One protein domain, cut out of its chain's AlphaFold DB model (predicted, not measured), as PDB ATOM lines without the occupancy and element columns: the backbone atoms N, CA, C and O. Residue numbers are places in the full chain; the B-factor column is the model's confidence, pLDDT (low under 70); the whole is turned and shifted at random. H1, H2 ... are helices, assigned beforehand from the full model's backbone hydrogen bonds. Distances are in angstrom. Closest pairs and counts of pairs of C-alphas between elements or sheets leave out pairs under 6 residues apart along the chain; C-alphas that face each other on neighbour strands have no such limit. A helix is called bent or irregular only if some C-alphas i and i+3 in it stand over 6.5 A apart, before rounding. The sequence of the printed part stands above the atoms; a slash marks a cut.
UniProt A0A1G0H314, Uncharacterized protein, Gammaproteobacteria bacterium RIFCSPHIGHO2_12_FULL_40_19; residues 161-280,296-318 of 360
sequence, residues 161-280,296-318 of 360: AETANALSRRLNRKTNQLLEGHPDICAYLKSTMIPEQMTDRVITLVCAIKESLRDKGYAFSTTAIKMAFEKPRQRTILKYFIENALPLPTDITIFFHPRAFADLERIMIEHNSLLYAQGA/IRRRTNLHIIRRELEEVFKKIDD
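AT A GLANCE: This is residues 161 to 280 and 296 to 318 of the 360 residues of an uncharacterized protein of Gammaproteobacteria bacterium RIFCSPHIGHO2_12_FULL_40_19 (UniProt A0A1G0H314). Two long helices, H8 and H9, run side by side in opposite ways at one end of the domain; short helices follow away from them in a crossed cluster, H4, H5, H6 and H7, and then a smaller group, H1, H2 and H3, at the other end. H6 packs on H8, H5 packs on H3, and H1 lies farthest out. The printed part has 143 residues with nine named helices, H1 to H9 in chain order, and no named strand; the class is all helix. It is only just compact, close to loose, with a radius of gyration of the C-alphas of 17.1 A, and it spans 57 by 40 by 26 A.

IN THESE COORDINATES: H8, residues 258 to 279, is 32.1 A long, from C-alpha 258 at (-49.220, 16.671, 16.051). It is neither bent nor irregular, but only just: C-alphas 259 and 262 are 6.3 A apart. H9, residues 296 to 317, is 30.7 A long and ends with C-alpha 317 at (-43.233, 11.636, 4.273). H7 is residues 252 to 256, H6 residues 232 to 243, 16.7 A, and H5 residues 222 to 230, 12.4 A. H4, residues 200 to 215, measures 22.5 A. H3 is residues 183 to 192, 14.3 A, H2 residues 173 to 180, 11.0 A, and H1 residues 161 to 170, 14.5 A, from C-alpha 161 at (-70.708, 39.709, 0.878).

HOW THE PARTS SIT: H8 and H9 touch at a shallow tilt of 8 degrees, opposite ways; their closest C-alphas, of Ile 267 and Ile 305, are 6.8 A apart. They touch with residues 260 to 267 of H8 and residues 305 to 313 of H9 alone. H8 touches H6 with residues 261 to 268 alone, at a steep tilt of 47 degrees, the closest C-alphas being Gln 234 and Phe 261, 6.8 A. H7 touches H5, with C-alphas of Ala 224 and Thr 253 closest at 5.2 A. H4 and H5 form a helical hairpin at 37 degrees, only just steep, with Val 206 and Ala 228 closest, C-alphas 6.9 A apart. H5 touches H3, with C-alphas of Ile 185 and Ile 225 closest at 6.8 A. H2 touches H4, with C-alphas of Thr 175 and Asp 200 closest at 6.2 A. H1 and H3 only just touch, with 3 pairs of C-alphas within 8 A, the closest being Ala 164 and Lys 190 at 5.6 A, about perpendicular at 75 degrees. H1 and H9, for instance, are apart. Each O i to N i+4 pair is within hydrogen-bond range in H1 to H6 and H9; H8 has 16 of 18, and H7 has 0 of 1 but 2 of 2 O i to N i+3 pairs.

THE WHOLE: The C-alphas farthest apart, of Glu 162 and Ile 296, are 58.8 A apart. Residues 281 to 295 are not printed, and C-alphas 280 and 296 are 18.0 A apart across this cut. Of the links that are printed whole, none is long. Mean pLDDT of the printed part is 72.0; 62 residues are under 70, among them 161 to 169, 269 to 280 and 296 to 318.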
ATOM      1  N   ALA A 161     -70.895  38.267   1.023       46.66
ATOM      2  CA  ALA A 161     -70.708  39.709   0.878       46.66
ATOM      3  C   ALA A 161     -70.883  40.503   2.193       46.66
ATOM      4  O   ALA A 161     -70.116  41.427   2.465       46.66
ATOM      5  N   GLU A 162     -71.850  40.144   3.038       51.97
ATOM      6  CA  GLU A 162     -72.081  40.786   4.339       51.97
ATOM      7  C   GLU A 162     -70.945  40.484   5.321       51.97
ATOM      8  O   GLU A 162     -70.535  41.353   6.093       51.97
ATOM      9  N   THR A 163     -70.353  39.290   5.242       55.53
ATOM     10  CA  THR A 163     -69.214  38.913   6.090       55.53
ATOM     11  C   THR A 163     -67.885  39.468   5.628       55.53
ATOM     12  O   THR A 163     -67.066  39.841   6.468       55.53
ATOM     13  N   ALA A 164     -67.684  39.615   4.319       57.16
ATOM     14  CA  ALA A 164     -66.559  40.370   3.785       57.16
ATOM     15  C   ALA A 164     -66.581  41.826   4.286       57.16
ATOM     16  O   ALA A 164     -65.570  42.323   4.780       57.16
ATOM     17  N   ASN A 165     -67.750  42.476   4.248       61.28
ATOM     18  CA  ASN A 165     -67.917  43.850   4.725       61.28
ATOM     19  C   ASN A 165     -67.741  43.975   6.248       61.28
ATOM     20  O   ASN A 165     -67.160  44.953   6.722       61.28
ATOM     21  N   ALA A 166     -68.192  42.985   7.023       62.72
ATOM     22  CA  ALA A 166     -67.989  42.946   8.472       62.72
ATOM     23  C   ALA A 166     -66.508  42.762   8.861       62.72
ATOM     24  O   ALA A 166     -66.039  43.404   9.800       62.72
ATOM     25  N   LEU A 167     -65.753  41.938   8.124       66.31
ATOM     26  CA  LEU A 167     -64.311  41.758   8.326       66.31
ATOM     27  C   LEU A 167     -63.529  43.038   8.021       66.31
ATOM     28  O   LEU A 167     -62.751  43.487   8.862       66.31
ATOM     29  N   SER A 168     -63.769  43.662   6.866       65.12
ATOM     30  CA  SER A 168     -63.060  44.883   6.466       65.12
ATOM     31  C   SER A 168     -63.298  46.054   7.422       65.12
ATOM     32  O   SER A 168     -62.386  46.846   7.639       65.12
ATOM     33  N   ARG A 169     -64.485  46.151   8.039       67.25
ATOM     34  CA  ARG A 169     -64.783  47.166   9.068       67.25
ATOM     35  C   ARG A 169     -64.097  46.900  10.410       67.25
ATOM     36  O   ARG A 169     -63.894  47.839  11.170       67.25
ATOM     37  N   ARG A 170     -63.775  45.639  10.720       72.88
ATOM     38  CA  ARG A 170     -63.179  45.235  12.004       72.88
ATOM     39  C   ARG A 170     -61.655  45.342  12.013       72.88
ATOM     40  O   ARG A 170     -61.072  45.559  13.069       72.88
ATOM     41  N   LEU A 171     -61.018  45.133  10.864       77.12
ATOM     42  CA  LEU A 171     -59.563  45.155  10.730       77.12
ATOM     43  C   LEU A 171     -59.035  46.575  10.542       77.12
ATOM     44  O   LEU A 171     -59.670  47.424   9.914       77.12
ATOM     45  N   ASN A 172     -57.826  46.820  11.042       84.75
ATOM     46  CA  ASN A 172     -57.160  48.098  10.832       84.75
ATOM     47  C   ASN A 172     -56.846  48.333   9.345       84.75
ATOM     48  O   ASN A 172     -56.554  47.402   8.592       84.75
ATOM     49  N   ARG A 173     -56.814  49.609   8.928       85.19
ATOM     50  CA  ARG A 173     -56.528  50.013   7.534       85.19
ATOM     51  C   ARG A 173     -55.247  49.377   6.984       85.19
ATOM     52  O   ARG A 173     -55.245  48.916   5.849       85.19
ATOM     53  N   LYS A 174     -54.188  49.307   7.797       86.12
ATOM     54  CA  LYS A 174     -52.911  48.678   7.420       86.12
ATOM     55  C   LYS A 174     -53.050  47.173   7.179       86.12
ATOM     56  O   LYS A 174     -52.492  46.661   6.219       86.12
ATOM     57  N   THR A 175     -53.811  46.470   8.016       84.00
ATOM     58  CA  THR A 175     -54.064  45.030   7.851       84.00
ATOM     59  C   THR A 175     -54.901  44.758   6.606       84.00
ATOM     60  O   THR A 175     -54.620  43.815   5.876       84.00
ATOM     61  N   ASN A 176     -55.900  45.601   6.329       81.69
ATOM     62  CA  ASN A 176     -56.696  45.494   5.106       81.69
ATOM     63  C   ASN A 176     -55.829  45.674   3.852       81.69
ATOM     64  O   ASN A 176     -55.910  44.850   2.950       81.69
ATOM     65  N   GLN A 177     -54.943  46.675   3.837       87.44
ATOM     66  CA  GLN A 177     -53.975  46.868   2.747       87.44
ATOM     67  C   GLN A 177     -53.030  45.671   2.594       87.44
ATOM     68  O   GLN A 177     -52.753  45.236   1.483       87.44
ATOM     69  N   LEU A 178     -52.565  45.088   3.702       87.62
ATOM     70  CA  LEU A 178     -51.736  43.884   3.661       87.62
ATOM     71  C   LEU A 178     -52.488  42.698   3.035       87.62
ATOM     72  O   LEU A 178     -51.924  41.958   2.233       87.62
ATOM     73  N   LEU A 179     -53.772  42.527   3.365       86.44
ATOM     74  CA  LEU A 179     -54.606  41.449   2.830       86.44
ATOM     75  C   LEU A 179     -54.867  41.566   1.323       86.44
ATOM     76  O   LEU A 179     -55.089  40.537   0.685       86.44
ATOM     77  N   GLU A 180     -54.809  42.767   0.742       85.38
ATOM     78  CA  GLU A 180     -54.889  42.953  -0.715       85.38
ATOM     79  C   GLU A 180     -53.738  42.228  -1.436       85.38
ATOM     80  O   GLU A 180     -53.941  41.661  -2.508       85.38
ATOM     81  N   GLY A 181     -52.557  42.147  -0.810       86.88
ATOM     82  CA  GLY A 181     -51.409  41.382  -1.311       86.88
ATOM     83  C   GLY A 181     -51.499  39.862  -1.103       86.88
ATOM     84  O   GLY A 181     -50.661  39.116  -1.618       86.88
ATOM     85  N   HIS A 182     -52.504  39.379  -0.362       87.81
ATOM     86  CA  HIS A 182     -52.664  37.966   0.012       87.81
ATOM     87  C   HIS A 182     -54.104  37.468  -0.219       87.81
ATOM     88  O   HIS A 182     -54.852  37.235   0.739       87.81
ATOM     89  N   PRO A 183     -54.514  37.272  -1.490       86.62
ATOM     90  CA  PRO A 183     -55.903  36.965  -1.850       86.62
ATOM     91  C   PRO A 183     -56.400  35.612  -1.318       86.62
ATOM     92  O   PRO A 183     -57.569  35.463  -0.979       86.62
ATOM     93  N   ASP A 184     -55.511  34.634  -1.193       86.12
ATOM     94  CA  ASP A 184     -55.740  33.319  -0.587       86.12
ATOM     95  C   ASP A 184     -56.023  33.393   0.924       86.12
ATOM     96  O   ASP A 184     -56.957  32.755   1.413       86.12
ATOM     97  N   ILE A 185     -55.272  34.216   1.662       86.25
ATOM     98  CA  ILE A 185     -55.521  34.496   3.082       86.25
ATOM     99  C   ILE A 185     -56.854  35.233   3.228       86.25
ATOM    100  O   ILE A 185     -57.671  34.875   4.077       86.25
ATOM    101  N   CYS A 186     -57.115  36.220   2.368       82.06
ATOM    102  CA  CYS A 186     -58.385  36.940   2.342       82.06
ATOM    103  C   CYS A 186     -59.573  35.990   2.087       82.06
ATOM    104  O   CYS A 186     -60.579  36.047   2.798       82.06
ATOM    105  N   ALA A 187     -59.448  35.074   1.121       81.94
ATOM    106  CA  ALA A 187     -60.466  34.071   0.808       81.94
ATOM    107  C   ALA A 187     -60.704  33.100   1.977       81.94
ATOM    108  O   ALA A 187     -61.850  32.769   2.298       81.94
ATOM    109  N   TYR A 188     -59.639  32.684   2.666       82.44
ATOM    110  CA  TYR A 188     -59.746  31.867   3.871       82.44
ATOM    111  C   TYR A 188     -60.490  32.599   5.002       82.44
ATOM    112  O   TYR A 188     -61.422  32.048   5.590       82.44
ATOM    113  N   LEU A 189     -60.141  33.859   5.273       79.44
ATOM    114  CA  LEU A 189     -60.786  34.659   6.320       79.44
ATOM    115  C   LEU A 189     -62.275  34.904   6.025       79.44
ATOM    116  O   LEU A 189     -63.103  34.804   6.927       79.44
ATOM    117  N   LYS A 190     -62.630  35.167   4.760       75.75
ATOM    118  CA  LYS A 190     -64.025  35.356   4.325       75.75
ATOM    119  C   LYS A 190     -64.862  34.078   4.417       75.75
ATOM    120  O   LYS A 190     -66.045  34.159   4.738       75.75
ATOM    121  N   SER A 191     -64.268  32.913   4.140       72.38
ATOM    122  CA  SER A 191     -64.992  31.631   4.113       72.38
ATOM    123  C   SER A 191     -65.204  31.009   5.492       72.38
ATOM    124  O   SER A 191     -66.175  30.282   5.687       72.38
ATOM    125  N   THR A 192     -64.327  31.282   6.460       63.09
ATOM    126  CA  THR A 192     -64.324  30.533   7.723       63.09
ATOM    127  C   THR A 192     -65.250  31.060   8.812       63.09
ATOM    128  O   THR A 192     -65.493  30.301   9.736       63.09
ATOM    129  N   MET A 193     -65.816  32.273   8.733       54.16
ATOM    130  CA  MET A 193     -66.782  32.809   9.727       54.16
ATOM    131  C   MET A 193     -66.444  32.500  11.213       54.16
ATOM    132  O   MET A 193     -67.331  32.276  12.033       54.16
ATOM    133  N   ILE A 194     -65.163  32.448  11.588       52.00
ATOM    134  CA  ILE A 194     -64.695  31.969  12.903       52.00
ATOM    135  C   ILE A 194     -63.585  32.907  13.419       52.00
ATOM    136  O   ILE A 194     -62.703  33.285  12.651       52.00
ATOM    137  N   PRO A 195     -63.522  33.208  14.732       48.88
ATOM    138  CA  PRO A 195     -64.459  33.933  15.581       48.88
ATOM    139  C   PRO A 195     -63.796  35.273  16.005       48.88
ATOM    140  O   PRO A 195     -62.806  35.725  15.427       48.88
ATOM    141  N   GLU A 196     -64.294  35.923  17.045       46.19
ATOM    142  CA  GLU A 196     -63.781  37.161  17.665       46.19
ATOM    143  C   GLU A 196     -62.293  37.149  18.105       46.19
ATOM    144  O   GLU A 196     -61.787  38.159  18.580       46.19
ATOM    145  N   GLN A 197     -61.556  36.048  17.916       50.41
ATOM    146  CA  GLN A 197     -60.160  35.881  18.353       50.41
ATOM    147  C   GLN A 197     -59.097  36.198  17.282       50.41
ATOM    148  O   GLN A 197     -57.907  36.277  17.597       50.41
ATOM    149  N   MET A 198     -59.487  36.396  16.017       63.69
ATOM    150  CA  MET A 198     -58.550  36.779  14.949       63.69
ATOM    151  C   MET A 198     -58.230  38.273  15.023       63.69
ATOM    152  O   MET A 198     -58.947  39.103  14.460       63.69
ATOM    153  N   THR A 199     -57.153  38.602  15.736       71.88
ATOM    154  CA  THR A 199     -56.622  39.968  15.830       71.88
ATOM    155  C   THR A 199     -55.791  40.325  14.598       71.88
ATOM    156  O   THR A 199     -55.180  39.450  13.979       71.88
ATOM    157  N   ASP A 200     -55.690  41.623  14.291       79.19
ATOM    158  CA  ASP A 200     -54.775  42.155  13.268       79.19
ATOM    159  C   ASP A 200     -53.365  41.564  13.394       79.19
ATOM    160  O   ASP A 200     -52.729  41.215  12.406       79.19
ATOM    161  N   ARG A 201     -52.896  41.368  14.633       83.31
ATOM    162  CA  ARG A 201     -51.584  40.787  14.926       83.31
ATOM    163  C   ARG A 201     -51.416  39.380  14.355       83.31
ATOM    164  O   ARG A 201     -50.341  39.057  13.857       83.31
ATOM    165  N   VAL A 202     -52.445  38.537  14.441       84.88
ATOM    166  CA  VAL A 202     -52.392  37.164  13.915       84.88
ATOM    167  C   VAL A 202     -52.371  37.185  12.392       84.88
ATOM    168  O   VAL A 202     -51.582  36.461  11.792       84.88
ATOM    169  N   ILE A 203     -53.184  38.042  11.774       86.38
ATOM    170  CA  ILE A 203     -53.244  38.178  10.315       86.38
ATOM    171  C   ILE A 203     -51.904  38.670   9.771       86.38
ATOM    172  O   ILE A 203     -51.332  38.026   8.893       86.38
ATOM    173  N   THR A 204     -51.363  39.746  10.344       88.38
ATOM    174  CA  THR A 204     -50.053  40.285   9.968       88.38
ATOM    175  C   THR A 204     -48.953  39.242  10.134       88.38
ATOM    176  O   THR A 204     -48.105  39.099   9.259       88.38
ATOM    177  N   LEU A 205     -48.989  38.456  11.214       87.88
ATOM    178  CA  LEU A 205     -48.024  37.382  11.430       87.88
ATOM    179  C   LEU A 205     -48.112  36.288  10.354       87.88
ATOM    180  O   LEU A 205     -47.080  35.856   9.852       87.88
ATOM    181  N   VAL A 206     -49.313  35.824  10.000       89.56
ATOM    182  CA  VAL A 206     -49.472  34.787   8.965       89.56
ATOM    183  C   VAL A 206     -49.041  35.310   7.592       89.56
ATOM    184  O   VAL A 206     -48.387  34.581   6.851       89.56
ATOM    185  N   CYS A 207     -49.331  36.576   7.277       90.38
ATOM    186  CA  CYS A 207     -48.848  37.217   6.052       90.38
ATOM    187  C   CYS A 207     -47.312  37.287   6.025       90.38
ATOM    188  O   CYS A 207     -46.708  36.858   5.047       90.38
ATOM    189  N   ALA A 208     -46.677  37.709   7.125       89.06
ATOM    190  CA  ALA A 208     -45.218  37.768   7.233       89.06
ATOM    191  C   ALA A 208     -44.557  36.384   7.102       89.06
ATOM    192  O   ALA A 208     -43.547  36.238   6.417       89.06
ATOM    193  N   ILE A 209     -45.149  35.347   7.711       89.88
ATOM    194  CA  ILE A 209     -44.700  33.954   7.545       89.88
ATOM    195  C   ILE A 209     -44.770  33.551   6.070       89.88
ATOM    196  O   ILE A 209     -43.814  32.992   5.541       89.88
ATOM    197  N   LYS A 210     -45.884  33.851   5.395       91.75
ATOM    198  CA  LYS A 210     -46.071  33.522   3.981       91.75
ATOM    199  C   LYS A 210     -45.057  34.230   3.079       91.75
ATOM    200  O   LYS A 210     -44.537  33.605   2.161       91.75
ATOM    201  N   GLU A 211     -44.782  35.507   3.324       90.75
ATOM    202  CA  GLU A 211     -43.763  36.276   2.594       90.75
ATOM    203  C   GLU A 211     -42.370  35.689   2.821       90.75
ATOM    204  O   GLU A 211     -41.696  35.326   1.865       90.75
ATOM    205  N   SER A 212     -42.001  35.438   4.077       88.94
ATOM    206  CA  SER A 212     -40.691  34.865   4.408       88.94
ATOM    207  C   SER A 212     -40.482  33.459   3.833       88.94
ATOM    208  O   SER A 212     -39.359  33.073   3.514       88.94
ATOM    209  N   LEU A 213     -41.548  32.662   3.715       87.00
ATOM    210  CA  LEU A 213     -41.494  31.357   3.052       87.00
ATOM    211  C   LEU A 213     -41.344  31.501   1.536       87.00
ATOM    212  O   LEU A 213     -40.557  30.765   0.942       87.00
ATOM    213  N   ARG A 214     -42.044  32.466   0.930       87.12
ATOM    214  CA  ARG A 214     -41.936  32.779  -0.499       87.12
ATOM    215  C   ARG A 214     -40.513  33.189  -0.870       87.12
ATOM    216  O   ARG A 214     -39.976  32.645  -1.827       87.12
ATOM    217  N   ASP A 215     -39.895  34.065  -0.082       85.06
ATOM    218  CA  ASP A 215     -38.520  34.537  -0.307       85.06
ATOM    219  C   ASP A 215     -37.497  33.393  -0.245       85.06
ATOM    220  O   ASP A 215     -36.456  33.431  -0.895       85.06
ATOM    221  N   LYS A 216     -37.818  32.336   0.507       79.25
ATOM    222  CA  LYS A 216     -37.008  31.120   0.636       79.25
ATOM    223  C   LYS A 216     -37.377  30.020  -0.369       79.25
ATOM    224  O   LYS A 216     -36.826  28.926  -0.283       79.25
ATOM    225  N   GLY A 217     -38.309  30.275  -1.289       82.69
ATOM    226  CA  GLY A 217     -38.741  29.320  -2.315       82.69
ATOM    227  C   GLY A 217     -39.704  28.228  -1.832       82.69
ATOM    228  O   GLY A 217     -39.906  27.245  -2.542       82.69
ATOM    229  N   TYR A 218     -40.313  28.375  -0.651       82.56
ATOM    230  CA  TYR A 218     -41.283  27.410  -0.124       82.56
ATOM    231  C   TYR A 218     -42.713  27.779  -0.518       82.56
ATOM    232  O   TYR A 218     -43.147  28.928  -0.407       82.56
ATOM    233  N   ALA A 219     -43.487  26.768  -0.913       82.00
ATOM    234  CA  ALA A 219     -44.913  26.925  -1.144       82.00
ATOM    235  C   ALA A 219     -45.671  27.004   0.190       82.00
ATOM    236  O   ALA A 219     -45.504  26.165   1.076       82.00
ATOM    237  N   PHE A 220     -46.565  27.985   0.313       86.25
ATOM    238  CA  PHE A 220     -47.472  28.105   1.452       86.25
ATOM    239  C   PHE A 220     -48.907  27.842   0.990       86.25
ATOM    240  O   PHE A 220     -49.596  28.734   0.501       86.25
ATOM    241  N   SER A 221     -49.321  26.575   1.071       84.38
ATOM    242  CA  SER A 221     -50.611  26.107   0.556       84.38
ATOM    243  C   SER A 221     -51.802  26.645   1.355       84.38
ATOM    244  O   SER A 221     -51.677  27.028   2.519       84.38
ATOM    245  N   THR A 222     -53.001  26.592   0.770       82.94
ATOM    246  CA  THR A 222     -54.263  26.924   1.460       82.94
ATOM    247  C   THR A 222     -54.474  26.087   2.723       82.94
ATOM    248  O   THR A 222     -54.941  26.597   3.743       82.94
ATOM    249  N   THR A 223     -54.055  24.820   2.701       82.06
ATOM    250  CA  THR A 223     -54.059  23.933   3.871       82.06
ATOM    251  C   THR A 223     -53.105  24.430   4.960       82.06
ATOM    252  O   THR A 223     -53.475  24.452   6.134       82.06
ATOM    253  N   ALA A 224     -51.896  24.872   4.593       83.56
ATOM    254  CA  ALA A 224     -50.941  25.449   5.538       83.56
ATOM    255  C   ALA A 224     -51.447  26.777   6.125       83.56
ATOM    256  O   ALA A 224     -51.317  26.985   7.328       83.56
ATOM    257  N   ILE A 225     -52.099  27.624   5.318       87.12
ATOM    258  CA  ILE A 225     -52.762  28.861   5.772       87.12
ATOM    259  C   ILE A 225     -53.809  28.538   6.837       87.12
ATOM    260  O   ILE A 225     -53.766  29.092   7.936       87.12
ATOM    261  N   LYS A 226     -54.710  27.593   6.544       85.50
ATOM    262  CA  LYS A 226     -55.736  27.141   7.489       85.50
ATOM    263  C   LYS A 226     -55.118  26.684   8.809       85.50
ATOM    264  O   LYS A 226     -55.481  27.180   9.874       85.50
ATOM    265  N   MET A 227     -54.130  25.793   8.742       84.12
ATOM    266  CA  MET A 227     -53.481  25.273   9.944       84.12
ATOM    267  C   MET A 227     -52.696  26.342  10.708       84.12
ATOM    268  O   MET A 227     -52.719  26.332  11.936       84.12
ATOM    269  N   ALA A 228     -52.066  27.300  10.027       86.25
ATOM    270  CA  ALA A 228     -51.379  28.416  10.671       86.25
ATOM    271  C   ALA A 228     -52.338  29.285  11.490       86.25
ATOM    272  O   ALA A 228     -51.966  29.786  12.551       86.25
ATOM    273  N   PHE A 229     -53.578  29.442  11.035       84.75
ATOM    274  CA  PHE A 229     -54.620  30.145  11.773       84.75
ATOM    275  C   PHE A 229     -55.181  29.321  12.940       84.75
ATOM    276  O   PHE A 229     -55.320  29.856  14.040       84.75
ATOM    277  N   GLU A 230     -55.439  28.028  12.733       83.38
ATOM    278  CA  GLU A 230     -56.042  27.130  13.733       83.38
ATOM    279  C   GLU A 230     -55.077  26.699  14.852       83.38
ATOM    280  O   GLU A 230     -55.518  26.365  15.951       83.38
ATOM    281  N   LYS A 231     -53.762  26.699  14.599       84.06
ATOM    282  CA  LYS A 231     -52.749  26.126  15.499       84.06
ATOM    283  C   LYS A 231     -51.746  27.187  15.978       84.06
ATOM    284  O   LYS A 231     -50.665  27.334  15.399       84.06
ATOM    285  N   PRO A 232     -52.072  27.952  17.042       82.94
ATOM    286  CA  PRO A 232     -51.295  29.123  17.447       82.94
ATOM    287  C   PRO A 232     -49.877  28.790  17.921       82.94
ATOM    288  O   PRO A 232     -48.956  29.537  17.602       82.94
ATOM    289  N   ARG A 233     -49.679  27.676  18.641       80.19
ATOM    290  CA  ARG A 233     -48.343  27.259  19.097       80.19
ATOM    291  C   ARG A 233     -47.453  26.852  17.922       80.19
ATOM    292  O   ARG A 233     -46.353  27.371  17.783       80.19
ATOM    293  N   GLN A 234     -47.963  26.001  17.037       82.62
ATOM    294  CA  GLN A 234     -47.280  25.537  15.827       82.62
ATOM    295  C   GLN A 234     -46.878  26.714  14.927       82.62
ATOM    296  O   GLN A 234     -45.760  26.747  14.425       82.62
ATOM    297  N   ARG A 235     -47.755  27.717  14.775       87.69
ATOM    298  CA  ARG A 235     -47.452  28.959  14.047       87.69
ATOM    299  C   ARG A 235     -46.258  29.704  14.648       87.69
ATOM    300  O   ARG A 235     -45.405  30.175  13.901       87.69
ATOM    301  N   THR A 236     -46.195  29.824  15.974       83.44
ATOM    302  CA  THR A 236     -45.072  30.482  16.660       83.44
ATOM    303  C   THR A 236     -43.762  29.732  16.439       83.44
ATOM    304  O   THR A 236     -42.751  30.363  16.144       83.44
ATOM    305  N   ILE A 237     -43.784  28.397  16.505       79.31
ATOM    306  CA  ILE A 237     -42.597  27.574  16.234       79.31
ATOM    307  C   ILE A 237     -42.160  27.719  14.773       79.31
ATOM    308  O   ILE A 237     -40.988  27.967  14.510       79.31
ATOM    309  N   LEU A 238     -43.090  27.660  13.818       83.62
ATOM    310  CA  LEU A 238     -42.774  27.880  12.405       83.62
ATOM    311  C   LEU A 238     -42.100  29.244  12.184       83.62
ATOM    312  O   LEU A 238     -41.088  29.326  11.491       83.62
ATOM    313  N   LYS A 239     -42.616  30.306  12.816       86.31
ATOM    314  CA  LYS A 239     -41.996  31.636  12.767       86.31
ATOM    315  C   LYS A 239     -40.558  31.606  13.290       86.31
ATOM    316  O   LYS A 239     -39.666  32.116  12.622       86.31
ATOM    317  N   TYR A 240     -40.331  30.966  14.437       79.31
ATOM    318  CA  TYR A 240     -39.001  30.841  15.031       79.31
ATOM    319  C   TYR A 240     -38.013  30.138  14.091       79.31
ATOM    320  O   TYR A 240     -36.891  30.606  13.915       79.31
ATOM    321  N   PHE A 241     -38.427  29.046  13.445       77.25
ATOM    322  CA  PHE A 241     -37.578  28.330  12.491       77.25
ATOM    323  C   PHE A 241     -37.233  29.190  11.272       77.25
ATOM    324  O   PHE A 241     -36.094  29.181  10.805       77.25
ATOM    325  N   ILE A 242     -38.190  29.982  10.782       78.75
ATOM    326  CA  ILE A 242     -37.957  30.920   9.684       78.75
ATOM    327  C   ILE A 242     -36.967  32.016  10.108       78.75
ATOM    328  O   ILE A 242     -36.002  32.256   9.381       78.75
ATOM    329  N   GLU A 243     -37.173  32.650  11.263       78.88
ATOM    330  CA  GLU A 243     -36.326  33.740  11.774       78.88
ATOM    331  C   GLU A 243     -34.884  33.290  12.035       78.88
ATOM    332  O   GLU A 243     -33.948  34.035  11.758       78.88
ATOM    333  N   ASN A 244     -34.694  32.048  12.486       68.69
ATOM    334  CA  ASN A 244     -33.376  31.482  12.788       68.69
ATOM    335  C   ASN A 244     -32.749  30.705  11.616       68.69
ATOM    336  O   ASN A 244     -31.747  30.019  11.806       68.69
ATOM    337  N   ALA A 245     -33.336  30.782  10.415       70.88
ATOM    338  CA  ALA A 245     -32.873  30.058   9.224       70.88
ATOM    339  C   ALA A 245     -32.665  28.542   9.453       70.88
ATOM    340  O   ALA A 245     -31.771  27.928   8.868       70.88
ATOM    341  N   LEU A 246     -33.512  27.939  10.292       70.38
ATOM    342  CA  LEU A 246     -33.500  26.502  10.553       70.38
ATOM    343  C   LEU A 246     -34.122  25.726   9.377       70.38
ATOM    344  O   LEU A 246     -34.914  26.293   8.618       70.38
ATOM    345  N   PRO A 247     -33.786  24.432   9.213       68.56
ATOM    346  CA  PRO A 247     -34.327  23.597   8.146       68.56
ATOM    347  C   PRO A 247     -35.854  23.551   8.171       68.56
ATOM    348  O   PRO A 247     -36.468  23.358   9.222       68.56
ATOM    349  N   LEU A 248     -36.457  23.701   6.994       72.62
ATOM    350  CA  LEU A 248     -37.896  23.602   6.787       72.62
ATOM    351  C   LEU A 248     -38.182  22.384   5.892       72.62
ATOM    352  O   LEU A 248     -37.398  22.110   4.982       72.62
ATOM    353  N   PRO A 249     -39.281  21.648   6.119       70.00
ATOM    354  CA  PRO A 249     -39.701  20.597   5.219       70.00
ATOM    355  C   PRO A 249     -40.173  21.210   3.906       70.00
ATOM    356  O   PRO A 249     -40.727  22.312   3.878       70.00
ATOM    357  N   THR A 250     -40.034  20.446   2.827       72.12
ATOM    358  CA  THR A 250     -40.575  20.810   1.513       72.12
ATOM    359  C   THR A 250     -42.080  21.085   1.591       72.12
ATOM    360  O   THR A 250     -42.580  22.024   0.978       72.12
ATOM    361  N   ASP A 251     -42.799  20.296   2.397       77.31
ATOM    362  CA  ASP A 251     -44.208  20.505   2.712       77.31
ATOM    363  C   ASP A 251     -44.366  21.130   4.108       77.31
ATOM    364  O   ASP A 251     -44.307  20.454   5.138       77.31
ATOM    365  N   ILE A 252     -44.636  22.438   4.140       81.69
ATOM    366  CA  ILE A 252     -44.835  23.220   5.371       81.69
ATOM    367  C   ILE A 252     -45.994  22.681   6.222       81.69
ATOM    368  O   ILE A 252     -46.034  22.918   7.429       81.69
ATOM    369  N   THR A 253     -46.923  21.902   5.655       77.19
ATOM    370  CA  THR A 253     -48.004  21.297   6.446       77.19
ATOM    371  C   THR A 253     -47.495  20.335   7.524       77.19
ATOM    372  O   THR A 253     -48.162  20.164   8.548       77.19
ATOM    373  N   ILE A 254     -46.290  19.778   7.358       73.69
ATOM    374  CA  ILE A 254     -45.671  18.857   8.316       73.69
ATOM    375  C   ILE A 254     -45.403  19.539   9.666       73.69
ATOM    376  O   ILE A 254     -45.590  18.909  10.707       73.69
ATOM    377  N   PHE A 255     -45.094  20.843   9.682       74.06
ATOM    378  CA  PHE A 255     -44.947  21.623  10.923       74.06
ATOM    379  C   PHE A 255     -46.201  21.611  11.800       74.06
ATOM    380  O   PHE A 255     -46.137  21.788  13.016       74.06
ATOM    381  N   PHE A 256     -47.361  21.409  11.183       75.81
ATOM    382  CA  PHE A 256     -48.639  21.392  11.871       75.81
ATOM    383  C   PHE A 256     -49.071  19.978  12.274       75.81
ATOM    384  O   PHE A 256     -50.137  19.819  12.879       75.81
ATOM    385  N   HIS A 257     -48.278  18.950  11.968       74.50
ATOM    386  CA  HIS A 257     -48.583  17.576  12.335       74.50
ATOM    387  C   HIS A 257     -48.351  17.354  13.844       74.50
ATOM    388  O   HIS A 257     -47.270  17.660  14.348       74.50
ATOM    389  N   PRO A 258     -49.317  16.788  14.593       65.81
ATOM    390  CA  PRO A 258     -49.220  16.671  16.051       65.81
ATOM    391  C   PRO A 258     -48.029  15.825  16.515       65.81
ATOM    392  O   PRO A 258     -47.418  16.149  17.524       65.81
ATOM    393  N   ARG A 259     -47.655  14.785  15.753       65.94
ATOM    394  CA  ARG A 259     -46.458  13.977  16.060       65.94
ATOM    395  C   ARG A 259     -45.148  14.737  15.830       65.94
ATOM    396  O   ARG A 259     -44.222  14.546  16.596       65.94
ATOM    397  N   ALA A 260     -45.087  15.598  14.812       64.88
ATOM    398  CA  ALA A 260     -43.892  16.394  14.525       64.88
ATOM    399  C   ALA A 260     -43.725  17.535  15.532       64.88
ATOM    400  O   ALA A 260     -42.615  17.945  15.836       64.88
ATOM    401  N   PHE A 261     -44.840  18.058  16.045       68.44
ATOM    402  CA  PHE A 261     -44.846  19.235  16.900       68.44
ATOM    403  C   PHE A 261     -44.011  19.066  18.175       68.44
ATOM    404  O   PHE A 261     -43.259  19.975  18.505       68.44
ATOM    405  N   ALA A 262     -44.106  17.920  18.858       67.94
ATOM    406  CA  ALA A 262     -43.334  17.672  20.079       67.94
ATOM    407  C   ALA A 262     -41.819  17.661  19.809       67.94
ATOM    408  O   ALA A 262     -41.051  18.270  20.553       67.94
ATOM    409  N   ASP A 263     -41.403  17.032  18.708       66.69
ATOM    410  CA  ASP A 263     -39.997  16.987  18.300       66.69
ATOM    411  C   ASP A 263     -39.493  18.384  17.896       66.69
ATOM    412  O   ASP A 263     -38.423  18.814  18.318       66.69
ATOM    413  N   LEU A 264     -40.298  19.144  17.147       69.75
ATOM    414  CA  LEU A 264     -39.979  20.516  16.736       69.75
ATOM    415  C   LEU A 264     -39.889  21.483  17.926       69.75
ATOM    416  O   LEU A 264     -39.037  22.371  17.942       69.75
ATOM    417  N   GLU A 265     -40.754  21.316  18.928       73.69
ATOM    418  CA  GLU A 265     -40.730  22.097  20.166       73.69
ATOM    419  C   GLU A 265     -39.487  21.775  21.003       73.69
ATOM    420  O   GLU A 265     -38.819  22.699  21.472       73.69
ATOM    421  N   ARG A 266     -39.107  20.494  21.110       69.31
ATOM    422  CA  ARG A 266     -37.856  20.081  21.763       69.31
ATOM    423  C   ARG A 266     -36.641  20.725  21.097       69.31
ATOM    424  O   ARG A 266     -35.831  21.354  21.772       69.31
ATOM    425  N   ILE A 267     -36.569  20.643  19.771       66.25
ATOM    426  CA  ILE A 267     -35.478  21.215  18.972       66.25
ATOM    427  C   ILE A 267     -35.398  22.738  19.144       66.25
ATOM    428  O   ILE A 267     -34.308  23.292  19.274       66.25
ATOM    429  N   MET A 268     -36.538  23.434  19.193       72.38
ATOM    430  CA  MET A 268     -36.573  24.872  19.477       72.38
ATOM    431  C   MET A 268     -35.988  25.195  20.860       72.38
ATOM    432  O   MET A 268     -35.217  26.149  20.988       72.38
ATOM    433  N   ILE A 269     -36.357  24.430  21.893       69.31
ATOM    434  CA  ILE A 269     -35.875  24.623  23.269       69.31
ATOM    435  C   ILE A 269     -34.366  24.371  23.352       69.31
ATOM    436  O   ILE A 269     -33.648  25.179  23.938       69.31
ATOM    437  N   GLU A 270     -33.878  23.299  22.727       65.75
ATOM    438  CA  GLU A 270     -32.449  22.978  22.650       65.75
ATOM    439  C   GLU A 270     -31.662  24.048  21.880       65.75
ATOM    440  O   GLU A 270     -30.592  24.471  22.310       65.75
ATOM    441  N   HIS A 271     -32.205  24.565  20.776       67.19
ATOM    442  CA  HIS A 271     -31.575  25.667  20.051       67.19
ATOM    443  C   HIS A 271     -31.490  26.941  20.909       67.19
ATOM    444  O   HIS A 271     -30.449  27.594  20.950       67.19
ATOM    445  N   ASN A 272     -32.561  27.284  21.633       65.81
ATOM    446  CA  ASN A 272     -32.578  28.452  22.519       65.81
ATOM    447  C   ASN A 272     -31.604  28.315  23.694       65.81
ATOM    448  O   ASN A 272     -30.931  29.286  24.037       65.81
ATOM    449  N   SER A 273     -31.502  27.130  24.305       65.06
ATOM    450  CA  SER A 273     -30.559  26.893  25.404       65.06
ATOM    451  C   SER A 273     -29.109  27.002  24.932       65.06
ATOM    452  O   SER A 273     -28.280  27.600  25.621       65.06
ATOM    453  N   LEU A 274     -28.823  26.521  23.718       62.59
ATOM    454  CA  LEU A 274     -27.523  26.692  23.083       62.59
ATOM    455  C   LEU A 274     -27.207  28.164  22.840       62.59
ATOM    456  O   LEU A 274     -26.111  28.572  23.199       62.59
ATOM    457  N   LEU A 275     -28.133  28.954  22.278       60.31
ATOM    458  CA  LEU A 275     -27.952  30.399  22.057       60.31
ATOM    459  C   LEU A 275     -27.697  31.167  23.364       60.31
ATOM    460  O   LEU A 275     -26.798  32.007  23.415       60.31
ATOM    461  N   TYR A 276     -28.432  30.847  24.432       55.66
ATOM    462  CA  TYR A 276     -28.258  31.472  25.748       55.66
ATOM    463  C   TYR A 276     -26.869  31.209  26.346       55.66
ATOM    464  O   TYR A 276     -26.255  32.117  26.904       55.66
ATOM    465  N   ALA A 277     -26.342  29.992  26.180       54.34
ATOM    466  CA  ALA A 277     -24.979  29.664  26.593       54.34
ATOM    467  C   ALA A 277     -23.913  30.456  25.804       54.34
ATOM    468  O   ALA A 277     -22.844  30.736  26.337       54.34
ATOM    469  N   GLN A 278     -24.204  30.870  24.561       50.94
ATOM    470  CA  GLN A 278     -23.299  31.710  23.758       50.94
ATOM    471  C   GLN A 278     -23.278  33.154  24.254       50.94
ATOM    472  O   GLN A 278     -22.202  33.717  24.413       50.94
ATOM    473  N   GLY A 279     -24.448  33.733  24.543       48.94
ATOM    474  CA  GLY A 279     -24.551  35.115  25.026       48.94
ATOM    475  C   GLY A 279     -23.905  35.333  26.398       48.94
ATOM    476  O   GLY A 279     -23.424  36.425  26.683       48.94
ATOM    477  N   ALA A 280     -23.832  34.286  27.226       45.56
ATOM    478  CA  ALA A 280     -23.104  34.311  28.495       45.56
ATOM    479  C   ALA A 280     -21.570  34.222  28.328       45.56
ATOM    480  O   ALA A 280     -20.840  34.607  29.233       45.56
ATOM    481  N   ILE A 296     -17.018  24.493  16.164       39.59
ATOM    482  CA  ILE A 296     -17.160  23.114  15.668       39.59
ATOM    483  C   ILE A 296     -18.324  22.411  16.376       39.59
ATOM    484  O   ILE A 296     -19.140  21.823  15.671       39.59
ATOM    485  N   ARG A 297     -18.483  22.538  17.706       44.88
ATOM    486  CA  ARG A 297     -19.641  22.039  18.482       44.88
ATOM    487  C   ARG A 297     -20.964  22.666  18.048       44.88
ATOM    488  O   ARG A 297     -21.951  21.963  17.906       44.88
ATOM    489  N   ARG A 298     -21.003  23.968  17.766       46.78
ATOM    490  CA  ARG A 298     -22.200  24.679  17.277       46.78
ATOM    491  C   ARG A 298     -22.553  24.282  15.844       46.78
ATOM    492  O   ARG A 298     -23.724  24.060  15.554       46.78
ATOM    493  N   ARG A 299     -21.561  24.124  14.954       45.22
ATOM    494  CA  ARG A 299     -21.781  23.588  13.596       45.22
ATOM    495  C   ARG A 299     -22.207  22.124  13.619       45.22
ATOM    496  O   ARG A 299     -23.081  21.761  12.844       45.22
ATOM    497  N   THR A 300     -21.631  21.306  14.498       44.34
ATOM    498  CA  THR A 300     -22.039  19.902  14.665       44.34
ATOM    499  C   THR A 300     -23.410  19.793  15.313       44.34
ATOM    500  O   THR A 300     -24.197  19.005  14.824       44.34
ATOM    501  N   ASN A 301     -23.772  20.628  16.288       50.38
ATOM    502  CA  ASN A 301     -25.107  20.621  16.895       50.38
ATOM    503  C   ASN A 301     -26.191  21.151  15.952       50.38
ATOM    504  O   ASN A 301     -27.255  20.556  15.880       50.38
ATOM    505  N   LEU A 302     -25.935  22.203  15.164       48.53
ATOM    506  CA  LEU A 302     -26.851  22.612  14.088       48.53
ATOM    507  C   LEU A 302     -26.960  21.540  13.002       48.53
ATOM    508  O   LEU A 302     -28.034  21.346  12.445       48.53
ATOM    509  N   HIS A 303     -25.868  20.833  12.704       51.62
ATOM    510  CA  HIS A 303     -25.888  19.695  11.791       51.62
ATOM    511  C   HIS A 303     -26.652  18.496  12.376       51.62
ATOM    512  O   HIS A 303     -27.376  17.843  11.637       51.62
ATOM    513  N   ILE A 304     -26.559  18.249  13.688       55.16
ATOM    514  CA  ILE A 304     -27.335  17.235  14.415       55.16
ATOM    515  C   ILE A 304     -28.810  17.616  14.405       55.16
ATOM    516  O   ILE A 304     -29.615  16.824  13.945       55.16
ATOM    517  N   ILE A 305     -29.162  18.846  14.791       51.75
ATOM    518  CA  ILE A 305     -30.531  19.370  14.718       51.75
ATOM    519  C   ILE A 305     -31.060  19.258  13.287       51.75
ATOM    520  O   ILE A 305     -32.175  18.796  13.069       51.75
ATOM    521  N   ARG A 306     -30.255  19.632  12.288       56.22
ATOM    522  CA  ARG A 306     -30.627  19.502  10.879       56.22
ATOM    523  C   ARG A 306     -30.874  18.054  10.482       56.22
ATOM    524  O   ARG A 306     -31.878  17.786   9.835       56.22
ATOM    525  N   ARG A 307     -30.005  17.135  10.895       58.22
ATOM    526  CA  ARG A 307     -30.156  15.704  10.639       58.22
ATOM    527  C   ARG A 307     -31.383  15.129  11.349       58.22
ATOM    528  O   ARG A 307     -32.124  14.375  10.734       58.22
ATOM    529  N   GLU A 308     -31.638  15.515  12.595       60.44
ATOM    530  CA  GLU A 308     -32.831  15.115  13.346       60.44
ATOM    531  C   GLU A 308     -34.107  15.620  12.666       60.44
ATOM    532  O   GLU A 308     -35.052  14.854  12.494       60.44
ATOM    533  N   LEU A 309     -34.121  16.874  12.204       59.31
ATOM    534  CA  LEU A 309     -35.238  17.438  11.443       59.31
ATOM    535  C   LEU A 309     -35.451  16.706  10.118       59.31
ATOM    536  O   LEU A 309     -36.577  16.325   9.807       59.31
ATOM    537  N   GLU A 310     -34.383  16.473   9.355       63.59
ATOM    538  CA  GLU A 310     -34.432  15.718   8.100       63.59
ATOM    539  C   GLU A 310     -34.949  14.285   8.332       63.59
ATOM    540  O   GLU A 310     -35.779  13.798   7.565       63.59
ATOM    541  N   GLU A 311     -34.551  13.625   9.425       64.69
ATOM    542  CA  GLU A 311     -35.065  12.309   9.815       64.69
ATOM    543  C   GLU A 311     -36.542  12.339  10.228       64.69
ATOM    544  O   GLU A 311     -37.295  11.436   9.855       64.69
ATOM    545  N   VAL A 312     -36.977  13.351  10.985       62.09
ATOM    546  CA  VAL A 312     -38.388  13.532  11.364       62.09
ATOM    547  C   VAL A 312     -39.243  13.751  10.119       62.09
ATOM    548  O   VAL A 312     -40.263  13.080   9.958       62.09
ATOM    549  N   PHE A 313     -38.818  14.631   9.211       62.72
ATOM    550  CA  PHE A 313     -39.548  14.907   7.975       62.72
ATOM    551  C   PHE A 313     -39.607  13.678   7.069       62.72
ATOM    552  O   PHE A 313     -40.695  13.297   6.642       62.72
ATOM    553  N   LYS A 314     -38.486  12.968   6.893       66.25
ATOM    554  CA  LYS A 314     -38.442  11.721   6.122       66.25
ATOM    555  C   LYS A 314     -39.380  10.651   6.690       66.25
ATOM    556  O   LYS A 314     -40.181  10.085   5.956       66.25
ATOM    557  N   LYS A 315     -39.363  10.422   8.010       63.97
ATOM    558  CA  LYS A 315     -40.253   9.450   8.681       63.97
ATOM    559  C   LYS A 315     -41.740   9.771   8.513       63.97
ATOM    560  O   LYS A 315     -42.570   8.874   8.672       63.97
ATOM    561  N   ILE A 316     -42.090  11.034   8.289       59.28
ATOM    562  CA  ILE A 316     -43.476  11.473   8.102       59.28
ATOM    563  C   ILE A 316     -43.876  11.372   6.631       59.28
ATOM    564  O   ILE A 316     -44.972  10.886   6.348       59.28
ATOM    565  N   ASP A 317     -42.994  11.763   5.712       56.94
ATOM    566  CA  ASP A 317     -43.233  11.636   4.273       56.94
ATOM    567  C   ASP A 317     -43.328  10.167   3.836       56.94
ATOM    568  O   ASP A 317     -44.244   9.821   3.092       56.94
ATOM    569  N   ASP A 318     -42.506   9.277   4.403       58.81
ATOM    570  CA  ASP A 318     -42.562   7.825   4.156       58.81
ATOM    571  C   ASP A 318     -43.868   7.175   4.664       58.81
ATOM    572  O   ASP A 318     -44.224   6.069   4.259       58.81
TER     573      ASP A 318